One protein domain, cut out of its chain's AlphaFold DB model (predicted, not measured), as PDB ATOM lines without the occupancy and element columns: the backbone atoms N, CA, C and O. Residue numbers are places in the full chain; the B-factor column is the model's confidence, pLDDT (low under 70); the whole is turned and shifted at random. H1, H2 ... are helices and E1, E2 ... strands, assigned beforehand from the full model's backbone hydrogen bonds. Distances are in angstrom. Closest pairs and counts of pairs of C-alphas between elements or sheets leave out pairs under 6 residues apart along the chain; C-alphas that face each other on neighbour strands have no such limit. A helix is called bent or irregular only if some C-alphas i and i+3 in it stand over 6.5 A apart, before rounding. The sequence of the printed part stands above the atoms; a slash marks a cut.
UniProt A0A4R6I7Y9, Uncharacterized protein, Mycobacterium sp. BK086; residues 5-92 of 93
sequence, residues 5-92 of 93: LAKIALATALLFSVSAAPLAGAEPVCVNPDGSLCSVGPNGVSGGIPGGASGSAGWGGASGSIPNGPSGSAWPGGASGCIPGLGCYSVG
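What this domain is: This is residues 5 to 92 of the 93 residues of an uncharacterized protein of Mycobacterium sp. BK086 (UniProt A0A4R6I7Y9). A single thin slab, one sheet of seven short strands that folds back and forth from hairpin to hairpin, has a long thin arm sticking out from its E1 end. The arm is residues 5 to 28, with the small helix H1 at its far tip, and no named helix covers either face of the sheet. The printed part has 88 residues, with one named helix and seven named strands in the order H1, E1, E2, E3, E4, E5, E6, E7; the sheet has the order E1 - E2 - E3 - E4 - E5 - E6 - E7, all antiparallel, and the class is mixed, helices and strands. The whole is extended, with a radius of gyration of the C-alphas of 21.5 A and spans of 78 by 30 by 18 A, the arm making much of the length.

Where its parts are: The sheet begins with E1, residues 39 to 41, 6.8 A from first to last C-alpha, with C-alpha 39 at (165.031, 310.718, 173.378). E2 is residues 44 to 48, 14.0 A; E3 is residues 54 to 58, 14.2 A; E4 is residues 61 to 65, 14.2 A; E5 is residues 71 to 75, 14.3 A. The longest strands by residues are E6, residues 78 to 83, 17.3 A, and E7, residues 87 to 92, 17.4 A, which ends with C-alpha 92 at (167.399, 337.878, 164.191). H1 is residues 5 to 14, 16.5 A, with C-alpha 5 at (130.661, 283.496, 188.398); it is neither bent nor irregular, but only just: C-alphas 11 and 14 are 6.5 A apart.

How they stand to each other: The strands E1 to E7 form a meander, each strand the antiparallel neighbour of the one before, and each two in turn are a hairpin. E3 and E4 stand at 179 degrees, with N 56 and O 63 2.8 A apart, within hydrogen-bond range. E4 and E5 also stand at 179 degrees, with N 62 and O 74 at 2.8 A. Toward one edge strand, E2 and E3 have N 45 and O 57 at 2.8 A, and E1 and E2 have N 39 and O 46 at 2.8 A. Toward the other, E5 and E6 have N 73 and O 80 at 2.8 A, and E6 and E7 have N 79 and O 91 at 2.8 A. H1 is not on the sheet; in it 0 of 6 O i to N i+4 pairs and 2 of 7 O i to N i+3 pairs are within hydrogen-bond range.

The domain as a whole: The two C-alphas farthest apart are those of Leu 5 and Leu 86, 78.0 A. Without residues 5 to 28, which stand free, the body spans 34 by 27 by 10 A. The printed part has no cut; the link from H1 to E1, 24 residues, is long and the other links are tight. Mean pLDDT of the printed part is 82.2, and residues 5 to 28 are under 70.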
ATOM      1  N   LEU A   5     129.390 283.001 187.859       55.84
ATOM      2  CA  LEU A   5     130.661 283.496 188.398       55.84
ATOM      3  C   LEU A   5     131.812 283.377 187.381       55.84
ATOM      4  O   LEU A   5     132.669 284.252 187.309       55.84
ATOM      5  N   ALA A   6     131.772 282.358 186.514       54.66
ATOM      6  CA  ALA A   6     132.750 282.172 185.438       54.66
ATOM      7  C   ALA A   6     132.723 283.300 184.385       54.66
ATOM      8  O   ALA A   6     133.746 283.602 183.776       54.66
ATOM      9  N   LYS A   7     131.572 283.962 184.191       53.06
ATOM     10  CA  LYS A   7     131.434 285.065 183.223       53.06
ATOM     11  C   LYS A   7     132.048 286.374 183.721       53.06
ATOM     12  O   LYS A   7     132.516 287.166 182.911       53.06
ATOM     13  N   ILE A   8     132.085 286.587 185.037       56.47
ATOM     14  CA  ILE A   8     132.650 287.806 185.635       56.47
ATOM     15  C   ILE A   8     134.187 287.773 185.574       56.47
ATOM     16  O   ILE A   8     134.805 288.803 185.331       56.47
ATOM     17  N   ALA A   9     134.804 286.589 185.678       54.81
ATOM     18  CA  ALA A   9     136.261 286.437 185.616       54.81
ATOM     19  C   ALA A   9     136.862 286.721 184.224       54.81
ATOM     20  O   ALA A   9     137.978 287.230 184.133       54.81
ATOM     21  N   LEU A  10     136.132 286.436 183.137       55.03
ATOM     22  CA  LEU A  10     136.613 286.710 181.774       55.03
ATOM     23  C   LEU A  10     136.481 288.196 181.391       55.03
ATOM     24  O   LEU A  10     137.244 288.688 180.565       55.03
ATOM     25  N   ALA A  11     135.551 288.926 182.016       51.12
ATOM     26  CA  ALA A  11     135.317 290.343 181.733       51.12
ATOM     27  C   ALA A  11     136.342 291.282 182.401       51.12
ATOM     28  O   ALA A  11     136.596 292.371 181.892       51.12
ATOM     29  N   THR A  12     136.976 290.875 183.507       54.44
ATOM     30  CA  THR A  12     137.987 291.693 184.205       54.44
ATOM     31  C   THR A  12     139.414 291.511 183.681       54.44
ATOM     32  O   THR A  12     140.295 292.285 184.043       54.44
ATOM     33  N   ALA A  13     139.659 290.540 182.795       50.47
ATOM     34  CA  ALA A  13     140.979 290.300 182.203       50.47
ATOM     35  C   ALA A  13     141.375 291.322 181.114       50.47
ATOM     36  O   ALA A  13     142.503 291.290 180.636       50.47
ATOM     37  N   LEU A  14     140.479 292.243 180.737       52.00
ATOM     38  CA  LEU A  14     140.742 293.290 179.739       52.00
ATOM     39  C   LEU A  14     140.953 294.694 180.333       52.00
ATOM     40  O   LEU A  14     141.171 295.637 179.581       52.00
ATOM     41  N   LEU A  15     140.920 294.853 181.662       51.66
ATOM     42  CA  LEU A  15     141.218 296.142 182.316       51.66
ATOM     43  C   LEU A  15     142.600 296.195 182.978       51.66
ATOM     44  O   LEU A  15     143.023 297.254 183.432       51.66
ATOM     45  N   PHE A  16     143.346 295.092 182.964       51.94
ATOM     46  CA  PHE A  16     144.786 295.116 183.185       51.94
ATOM     47  C   PHE A  16     145.468 295.095 181.822       51.94
ATOM     48  O   PHE A  16     145.475 294.046 181.183       51.94
ATOM     49  N   SER A  17     146.017 296.247 181.410       54.00
ATOM     50  CA  SER A  17     147.055 296.470 180.370       54.00
ATOM     51  C   SER A  17     146.736 297.593 179.368       54.00
ATOM     52  O   SER A  17     147.007 297.463 178.179       54.00
ATOM     53  N   VAL A  18     146.254 298.752 179.826       53.88
ATOM     54  CA  VAL A  18     146.599 300.021 179.151       53.88
ATOM     55  C   VAL A  18     147.846 300.572 179.844       53.88
ATOM     56  O   VAL A  18     147.785 301.503 180.635       53.88
ATOM     57  N   SER A  19     148.991 299.920 179.635       53.44
ATOM     58  CA  SER A  19     150.290 300.437 180.103       53.44
ATOM     59  C   SER A  19     151.475 300.053 179.213       53.44
ATOM     60  O   SER A  19     152.608 300.083 179.677       53.44
ATOM     61  N   ALA A  20     151.219 299.692 177.954       53.16
ATOM     62  CA  ALA A  20     152.178 299.708 176.847       53.16
ATOM     63  C   ALA A  20     151.434 299.299 175.569       53.16
ATOM     64  O   ALA A  20     151.510 298.153 175.134       53.16
ATOM     65  N   ALA A  21     150.682 300.216 174.964       40.25
ATOM     66  CA  ALA A  21     150.467 300.086 173.533       40.25
ATOM     67  C   ALA A  21     151.784 300.526 172.875       40.25
ATOM     68  O   ALA A  21     152.119 301.708 172.986       40.25
ATOM     69  N   PRO A  22     152.563 299.650 172.212       45.12
ATOM     70  CA  PRO A  22     153.388 300.159 171.138       45.12
ATOM     71  C   PRO A  22     152.392 300.747 170.136       45.12
ATOM     72  O   PRO A  22     151.523 300.026 169.638       45.12
ATOM     73  N   LEU A  23     152.470 302.054 169.876       51.66
ATOM     74  CA  LEU A  23     151.901 302.630 168.661       51.66
ATOM     75  C   LEU A  23     152.656 302.001 167.485       51.66
ATOM     76  O   LEU A  23     153.619 302.540 166.949       51.66
ATOM     77  N   ALA A  24     152.270 300.778 167.146       44.22
ATOM     78  CA  ALA A  24     152.775 300.056 166.009       44.22
ATOM     79  C   ALA A  24     152.060 300.604 164.771       44.22
ATOM     80  O   ALA A  24     150.949 300.191 164.451       44.22
ATOM     81  N   GLY A  25     152.734 301.531 164.089       46.25
ATOM     82  CA  GLY A  25     152.584 301.720 162.649       46.25
ATOM     83  C   GLY A  25     151.885 302.999 162.193       46.25
ATOM     84  O   GLY A  25     150.783 302.911 161.669       46.25
ATOM     85  N   ALA A  26     152.562 304.151 162.310       41.56
ATOM     86  CA  ALA A  26     152.485 305.246 161.321       41.56
ATOM     87  C   ALA A  26     153.475 306.406 161.569       41.56
ATOM     88  O   ALA A  26     153.567 307.296 160.728       41.56
ATOM     89  N   GLU A  27     154.228 306.425 162.670       55.38
ATOM     90  CA  GLU A  27     155.315 307.391 162.873       55.38
ATOM     91  C   GLU A  27     156.676 306.690 162.729       55.38
ATOM     92  O   GLU A  27     156.848 305.584 163.252       55.38
ATOM     93  N   PRO A  28     157.640 307.257 161.979       69.19
ATOM     94  CA  PRO A  28     158.980 306.695 161.918       69.19
ATOM     95  C   PRO A  28     159.561 306.686 163.334       69.19
ATOM     96  O   PRO A  28     159.697 307.741 163.954       69.19
ATOM     97  N   VAL A  29     159.896 305.498 163.850       78.62
ATOM     98  CA  VAL A  29     160.628 305.395 165.115       78.62
ATOM     99  C   VAL A  29     161.929 306.181 164.944       78.62
ATOM    100  O   VAL A  29     162.652 305.995 163.962       78.62
ATOM    101  N   CYS A  30     162.201 307.125 165.841       83.81
ATOM    102  CA  CYS A  30     163.415 307.920 165.744       83.81
ATOM    103  C   CYS A  30     164.607 307.079 166.219       83.81
ATOM    104  O   CYS A  30     164.644 306.586 167.351       83.81
ATOM    105  N   VAL A  31     165.583 306.909 165.336       90.69
ATOM    106  CA  VAL A  31     166.786 306.116 165.592       90.69
ATOM    107  C   VAL A  31     168.000 306.997 165.344       90.69
ATOM    108  O   VAL A  31     168.071 307.695 164.329       90.69
ATOM    109  N   ASN A  32     168.946 306.978 166.279       87.50
ATOM    110  CA  ASN A  32     170.235 307.629 166.113       87.50
ATOM    111  C   ASN A  32     171.084 306.863 165.083       87.50
ATOM    112  O   ASN A  32     170.882 305.665 164.875       87.50
ATOM    113  N   PRO A  33     172.095 307.495 164.469       88.31
ATOM    114  CA  PRO A  33     172.977 306.809 163.524       88.31
ATOM    115  C   PRO A  33     173.715 305.581 164.093       88.31
ATOM    116  O   PRO A  33     174.082 304.697 163.327       88.31
ATOM    117  N   ASP A  34     173.924 305.494 165.412       86.31
ATOM    118  CA  ASP A  34     174.504 304.324 166.095       86.31
ATOM    119  C   ASP A  34     173.488 303.196 166.378       86.31
ATOM    120  O   ASP A  34     173.845 302.172 166.956       86.31
ATOM    121  N   GLY A  35     172.225 303.360 165.974       87.56
ATOM    122  CA  GLY A  35     171.161 302.367 166.148       87.56
ATOM    123  C   GLY A  35     170.425 302.441 167.489       87.56
ATOM    124  O   GLY A  35     169.435 301.733 167.674       87.56
ATOM    125  N   SER A  36     170.860 303.297 168.418       89.88
ATOM    126  CA  SER A  36     170.120 303.584 169.651       89.88
ATOM    127  C   SER A  36     168.863 304.425 169.387       89.88
ATOM    128  O   SER A  36     168.742 305.102 168.366       89.88
ATOM    129  N   LEU A  37     167.899 304.391 170.312       89.44
ATOM    130  CA  LEU A  37     166.693 305.220 170.224       89.44
ATOM    131  C   LEU A  37     167.009 306.680 170.570       89.44
ATOM    132  O   LEU A  37     167.732 306.952 171.533       89.44
ATOM    133  N   CYS A  38     166.423 307.627 169.834       87.50
ATOM    134  CA  CYS A  38     166.472 309.031 170.246       87.50
ATOM    135  C   CYS A  38     165.596 309.252 171.495       87.50
ATOM    136  O   CYS A  38     164.627 308.530 171.738       87.50
ATOM    137  N   SER A  39     165.905 310.281 172.285       89.75
ATOM    138  CA  SER A  39     165.031 310.718 173.378       89.75
ATOM    139  C   SER A  39     163.888 311.562 172.825       89.75
ATOM    140  O   SER A  39     164.125 312.638 172.281       89.75
ATOM    141  N   VAL A  40     162.650 311.098 172.994       89.56
ATOM    142  CA  VAL A  40     161.430 311.803 172.567       89.56
ATOM    143  C   VAL A  40     160.603 312.180 173.785       89.56
ATOM    144  O   VAL A  40     160.355 311.352 174.659       89.56
ATOM    145  N   GLY A  41     160.148 313.428 173.834       85.75
ATOM    146  CA  GLY A  41     159.214 313.912 174.841       85.75
ATOM    147  C   GLY A  41     158.255 314.959 174.272       85.75
ATOM    148  O   GLY A  41     158.421 315.414 173.143       85.75
ATOM    149  N   PRO A  42     157.264 315.409 175.058       84.81
ATOM    150  CA  PRO A  42     156.267 316.389 174.605       84.81
ATOM    151  C   PRO A  42     156.880 317.728 174.158       84.81
ATOM    152  O   PRO A  42     156.283 318.462 173.374       84.81
ATOM    153  N   ASN A  43     158.091 318.031 174.630       88.12
ATOM    154  CA  ASN A  43     158.812 319.257 174.303       88.12
ATOM    155  C   ASN A  43     159.721 319.131 173.070       88.12
ATOM    156  O   ASN A  43     160.300 320.137 172.665       88.12
ATOM    157  N   GLY A  44     159.860 317.938 172.477       89.38
ATOM    158  CA  GLY A  44     160.710 317.717 171.309       89.38
ATOM    159  C   GLY A  44     161.468 316.388 171.304       89.38
ATOM    160  O   GLY A  44     161.208 315.485 172.098       89.38
ATOM    161  N   VAL A  45     162.435 316.296 170.394       92.88
ATOM    162  CA  VAL A  45     163.308 315.136 170.175       92.88
ATOM    163  C   VAL A  45     164.763 315.546 170.380       92.88
ATOM    164  O   VAL A  45     165.166 316.634 169.975       92.88
ATOM    165  N   SER A  46     165.563 314.669 170.978       92.94
ATOM    166  CA  SER A  46     167.014 314.808 171.091       92.94
ATOM    167  C   SER A  46     167.704 313.518 170.675       92.94
ATOM    168  O   SER A  46     167.280 312.430 171.062       92.94
ATOM    169  N   GLY A  47     168.798 313.642 169.933       92.69
ATOM    170  CA  GLY A  47     169.589 312.518 169.454       92.69
ATOM    171  C   GLY A  47     171.063 312.870 169.329       92.69
ATOM    172  O   GLY A  47     171.463 314.036 169.388       92.69
ATOM    173  N   GLY A  48     171.891 311.851 169.173       93.69
ATOM    174  CA  GLY A  48     173.319 312.041 169.005       93.69
ATOM    175  C   GLY A  48     174.078 310.735 168.974       93.69
ATOM    176  O   GLY A  48     173.568 309.692 169.367       93.69
ATOM    177  N   ILE A  49     175.316 310.829 168.512       92.69
ATOM    178  CA  ILE A  49     176.261 309.721 168.465       92.69
ATOM    179  C   ILE A  49     177.208 309.874 169.664       92.69
ATOM    180  O   ILE A  49     177.737 310.974 169.862       92.69
ATOM    181  N   PRO A  50     177.478 308.821 170.459       89.44
ATOM    182  CA  PRO A  50     178.460 308.889 171.540       89.44
ATOM    183  C   PRO A  50     179.826 309.389 171.048       89.44
ATOM    184  O   PRO A  50     180.418 308.817 170.136       89.44
ATOM    185  N   GLY A  51     180.314 310.485 171.636       91.19
ATOM    186  CA  GLY A  51     181.567 311.139 171.228       91.19
ATOM    187  C   GLY A  51     181.516 311.870 169.878       91.19
ATOM    188  O   GLY A  51     182.534 312.399 169.440       91.19
ATOM    189  N   GLY A  52     180.354 311.909 169.224       93.62
ATOM    190  CA  GLY A  52     180.137 312.524 167.921       93.62
ATOM    191  C   GLY A  52     179.119 313.660 167.965       93.62
ATOM    192  O   GLY A  52     178.923 314.316 168.988       93.62
ATOM    193  N   ALA A  53     178.494 313.919 166.817       95.44
ATOM    194  CA  ALA A  53     177.508 314.980 166.674       95.44
ATOM    195  C   ALA A  53     176.242 314.703 167.492       95.44
ATOM    196  O   ALA A  53     175.817 313.554 167.644       95.44
ATOM    197  N   SER A  54     175.616 315.771 167.969       95.69
ATOM    198  CA  SER A  54     174.356 315.716 168.704       95.69
ATOM    199  C   SER A  54     173.471 316.903 168.357       95.69
ATOM    200  O   SER A  54     173.944 317.943 167.890       95.69
ATOM    201  N   GLY A  55     172.172 316.744 168.583       94.88
ATOM    202  CA  GLY A  55     171.212 317.811 168.384       94.88
ATOM    203  C   GLY A  55     169.849 317.512 168.982       94.88
ATOM    204  O   GLY A  55     169.511 316.375 169.314       94.88
ATOM    205  N   SER A  56     169.066 318.568 169.119       95.62
ATOM    206  CA  SER A  56     167.707 318.523 169.626       95.62
ATOM    207  C   SER A  56     166.824 319.509 168.877       95.62
ATOM    208  O   SER A  56     167.292 320.529 168.372       95.62
ATOM    209  N   ALA A  57     165.539 319.195 168.784       95.25
ATOM    210  CA  ALA A  57     164.543 320.042 168.152       95.25
ATOM    211  C   ALA A  57     163.220 319.956 168.907       95.25
ATOM    212  O   ALA A  57     162.781 318.874 169.291       95.25
ATOM    213  N   GLY A  58     162.576 321.101 169.089       94.25
ATOM    214  CA  GLY A  58     161.283 321.238 169.738       94.25
ATOM    215  C   GLY A  58     160.568 322.507 169.290       94.25
ATOM    216  O   GLY A  58     161.032 323.239 168.419       94.25
ATOM    217  N   TRP A  59     159.434 322.796 169.919       89.69
ATOM    218  CA  TRP A  59     158.586 323.944 169.570       89.69
ATOM    219  C   TRP A  59     159.298 325.297 169.689       89.69
ATOM    220  O   TRP A  59     159.005 326.224 168.939       89.69
ATOM    221  N   GLY A  60     160.242 325.409 170.624       93.12
ATOM    222  CA  GLY A  60     161.022 326.628 170.841       93.12
ATOM    223  C   GLY A  60     162.192 326.812 169.873       93.12
ATOM    224  O   GLY A  60     162.814 327.872 169.890       93.12
ATOM    225  N   GLY A  61     162.505 325.810 169.049       94.81
ATOM    226  CA  GLY A  61     163.670 325.836 168.176       94.81
ATOM    227  C   GLY A  61     164.446 324.524 168.141       94.81
ATOM    228  O   GLY A  61     164.027 323.505 168.688       94.81
ATOM    229  N   ALA A  62     165.606 324.566 167.496       97.00
ATOM    230  CA  ALA A  62     166.523 323.444 167.372       97.00
ATOM    231  C   ALA A  62     167.955 323.868 167.697       97.00
ATOM    232  O   ALA A  62     168.319 325.030 167.531       97.00
ATOM    233  N   SER A  63     168.771 322.924 168.148       97.38
ATOM    234  CA  SER A  63     170.191 323.121 168.417       97.38
ATOM    235  C   SER A  63     170.988 321.892 168.008       97.38
ATOM    236  O   SER A  63     170.472 320.776 168.016       97.38
ATOM    237  N   GLY A  64     172.250 322.090 167.652       97.44
ATOM    238  CA  GLY A  64     173.153 321.008 167.302       97.44
ATOM    239  C   GLY A  64     174.613 321.400 167.433       97.44
ATOM    240  O   GLY A  64     174.981 322.577 167.396       97.44
ATOM    241  N   SER A  65     175.459 320.393 167.599       97.81
ATOM    242  CA  SER A  65     176.900 320.583 167.697       97.81
ATOM    243  C   SER A  65     177.666 319.366 167.209       97.81
ATOM    244  O   SER A  65     177.196 318.231 167.298       97.81
ATOM    245  N   ILE A  66     178.871 319.626 166.710       97.12
ATOM    246  CA  ILE A  66     179.861 318.610 166.374       97.12
ATOM    247  C   ILE A  66     181.088 318.852 167.265       97.12
ATOM    248  O   ILE A  66     181.580 319.982 167.305       97.12
ATOM    249  N   PRO A  67     181.615 317.836 167.970       95.44
ATOM    250  CA  PRO A  67     182.843 317.970 168.750       95.44
ATOM    251  C   PRO A  67     183.999 318.491 167.892       95.44
ATOM    252  O   PRO A  67     184.266 317.956 166.818       95.44
ATOM    253  N   ASN A  68     184.677 319.545 168.362       95.25
ATOM    254  CA  ASN A  68     185.723 320.277 167.625       95.25
ATOM    255  C   ASN A  68     185.277 320.862 166.269       95.25
ATOM    256  O   ASN A  68     186.111 321.285 165.470       95.25
ATOM    257  N   GLY A  69     183.975 320.878 166.004       96.88
ATOM    258  CA  GLY A  69     183.375 321.326 164.761       96.88
ATOM    259  C   GLY A  69     182.357 322.441 164.994       96.88
ATOM    260  O   GLY A  69     182.360 323.091 166.042       96.88
ATOM    261  N   PRO A  70     181.504 322.708 163.997       97.75
ATOM    262  CA  PRO A  70     180.509 323.759 164.094       97.75
ATOM    263  C   PRO A  70     179.426 323.437 165.127       97.75
ATOM    264  O   PRO A  70     179.112 322.276 165.412       97.75
ATOM    265  N   SER A  71     178.813 324.493 165.644       98.31
ATOM    266  CA  SER A  71     177.627 324.424 166.491       98.31
ATOM    267  C   SER A  71     176.648 325.526 166.119       98.31
ATOM    268  O   SER A  71     177.022 326.525 165.502       98.31
ATOM    269  N   GLY A  72     175.383 325.351 166.478       97.88
ATOM    270  CA  GLY A  72     174.391 326.388 166.269       97.88
ATOM    271  C   GLY A  72     173.023 326.040 166.815       97.88
ATOM    272  O   GLY A  72     172.746 324.906 167.205       97.88
ATOM    273  N   SER A  73     172.166 327.047 166.842       97.88
ATOM    274  CA  SER A  73     170.782 326.941 167.272       97.88
ATOM    275  C   SER A  73     169.907 327.886 166.457       97.88
ATOM    276  O   SER A  73     170.362 328.947 166.038       97.88
ATOM    277  N   ALA A  74     168.650 327.517 166.248       97.50
ATOM    278  CA  ALA A  74     167.648 328.321 165.559       97.50
ATOM    279  C   ALA A  74     166.340 328.333 166.356       97.50
ATOM    280  O   ALA A  74     165.993 327.335 166.981       97.50
ATOM    281  N   TRP A  75     165.620 329.451 166.328       95.75
ATOM    282  CA  TRP A  75     164.363 329.697 167.040       95.75
ATOM    283  C   TRP A  75     163.474 330.650 166.215       95.75
ATOM    284  O   TRP A  75     163.948 331.245 165.246       95.75
ATOM    285  N   PRO A  76     162.188 330.847 166.563       94.19
ATOM    286  CA  PRO A  76     161.269 331.656 165.751       94.19
ATOM    287  C   PRO A  76     161.715 333.104 165.478       94.19
ATOM    288  O   PRO A  76     161.259 333.713 164.515       94.19
ATOM    289  N   GLY A  77     162.596 333.659 166.316       95.25
ATOM    290  CA  GLY A  77     163.106 335.029 166.193       95.25
ATOM    291  C   GLY A  77     164.496 335.150 165.570       95.25
ATOM    292  O   GLY A  77     164.959 336.270 165.373       95.25
ATOM    293  N   GLY A  78     165.184 334.044 165.277       96.62
ATOM    294  CA  GLY A  78     166.569 334.112 164.830       96.62
ATOM    295  C   GLY A  78     167.336 332.799 164.896       96.62
ATOM    296  O   GLY A  78     166.784 331.726 165.120       96.62
ATOM    297  N   ALA A  79     168.641 332.897 164.686       97.50
ATOM    298  CA  ALA A  79     169.573 331.792 164.799       97.50
ATOM    299  C   ALA A  79     170.954 332.294 165.221       97.50
ATOM    300  O   ALA A  79     171.318 333.447 164.989       97.50
ATOM    301  N   SER A  80     171.746 331.407 165.806       97.88
ATOM    302  CA  SER A  80     173.157 331.631 166.101       97.88
ATOM    303  C   SER A  80     173.969 330.409 165.705       97.88
ATOM    304  O   SER A  80     173.479 329.284 165.775       97.88
ATOM    305  N   GLY A  81     175.210 330.623 165.291       97.81
ATOM    306  CA  GLY A  81     176.130 329.550 164.955       97.81
ATOM    307  C   GLY A  81     177.580 329.958 165.132       97.81
ATOM    308  O   GLY A  81     177.934 331.126 164.986       97.81
ATOM    309  N   CYS A  82     178.419 328.979 165.436       98.19
ATOM    310  CA  CYS A  82     179.854 329.126 165.599       98.19
ATOM    311  C   CYS A  82     180.578 328.123 164.710       98.19
ATOM    312  O   CYS A  82     180.221 326.946 164.675       98.19
ATOM    313  N   ILE A  83     181.638 328.580 164.045       97.75
ATOM    314  CA  ILE A  83     182.590 327.705 163.363       97.75
ATOM    315  C   ILE A  83     183.971 327.916 163.996       97.75
ATOM    316  O   ILE A  83     184.475 329.047 163.994       97.75
ATOM    317  N   PRO A  84     184.610 326.856 164.531       97.00
ATOM    318  CA  PRO A  84     185.970 326.941 165.047       97.00
ATOM    319  C   PRO A  84     186.925 327.549 164.015       97.00
ATOM    320  O   PRO A  84     186.938 327.154 162.852       97.00
ATOM    321  N   GLY A  85     187.704 328.544 164.437       96.69
ATOM    322  CA  GLY A  85     188.649 329.260 163.573       96.69
ATOM    323  C   GLY A  85     188.052 330.373 162.702       96.69
ATOM    324  O   GLY A  85     188.819 331.180 162.190       96.69
ATOM    325  N   LEU A  86     186.722 330.470 162.564       97.06
ATOM    326  CA  LEU A  86     186.062 331.538 161.786       97.06
ATOM    327  C   LEU A  86     185.214 332.488 162.645       97.06
ATOM    328  O   LEU A  86     184.970 333.626 162.242       97.06
ATOM    329  N   GLY A  87     184.772 332.037 163.822       96.38
ATOM    330  CA  GLY A  87     184.007 332.838 164.777       96.38
ATOM    331  C   GLY A  87     182.524 332.471 164.849       96.38
ATOM    332  O   GLY A  87     182.080 331.472 164.278       96.38
ATOM    333  N   CYS A  88     181.775 333.278 165.601       97.50
ATOM    334  CA  CYS A  88     180.351 333.089 165.863       97.50
ATOM    335  C   CYS A  88     179.529 334.242 165.292       97.50
ATOM    336  O   CYS A  88     179.932 335.401 165.391       97.50
ATOM    337  N   TYR A  89     178.359 333.918 164.752       97.62
ATOM    338  CA  TYR A  89     177.449 334.871 164.136       97.62
ATOM    339  C   TYR A  89     176.015 334.578 164.556       97.62
ATOM    340  O   TYR A  89     175.634 333.423 164.752       97.62
ATOM    341  N   SER A  90     175.208 335.629 164.667       96.88
ATOM    342  CA  SER A  90     173.787 335.520 164.979       96.88
ATOM    343  C   SER A  90     172.970 336.415 164.058       96.88
ATOM    344  O   SER A  90     173.420 337.487 163.654       96.88
ATOM    345  N   VAL A  91     171.770 335.958 163.720       96.19
ATOM    346  CA  VAL A  91     170.792 336.671 162.896       96.19
ATOM    347  C   VAL A  91     169.430 336.623 163.578       96.19
ATOM    348  O   VAL A  91     169.106 335.633 164.226       96.19
ATOM    349  N   GLY A  92     168.632 337.679 163.419       89.06
ATOM    350  CA  GLY A  92     167.399 337.878 164.191       89.06
ATOM    351  C   GLY A  92     167.581 338.870 165.345       89.06
ATOM    352  O   GLY A  92     168.714 339.174 165.720       89.06
TER     353      GLY A  92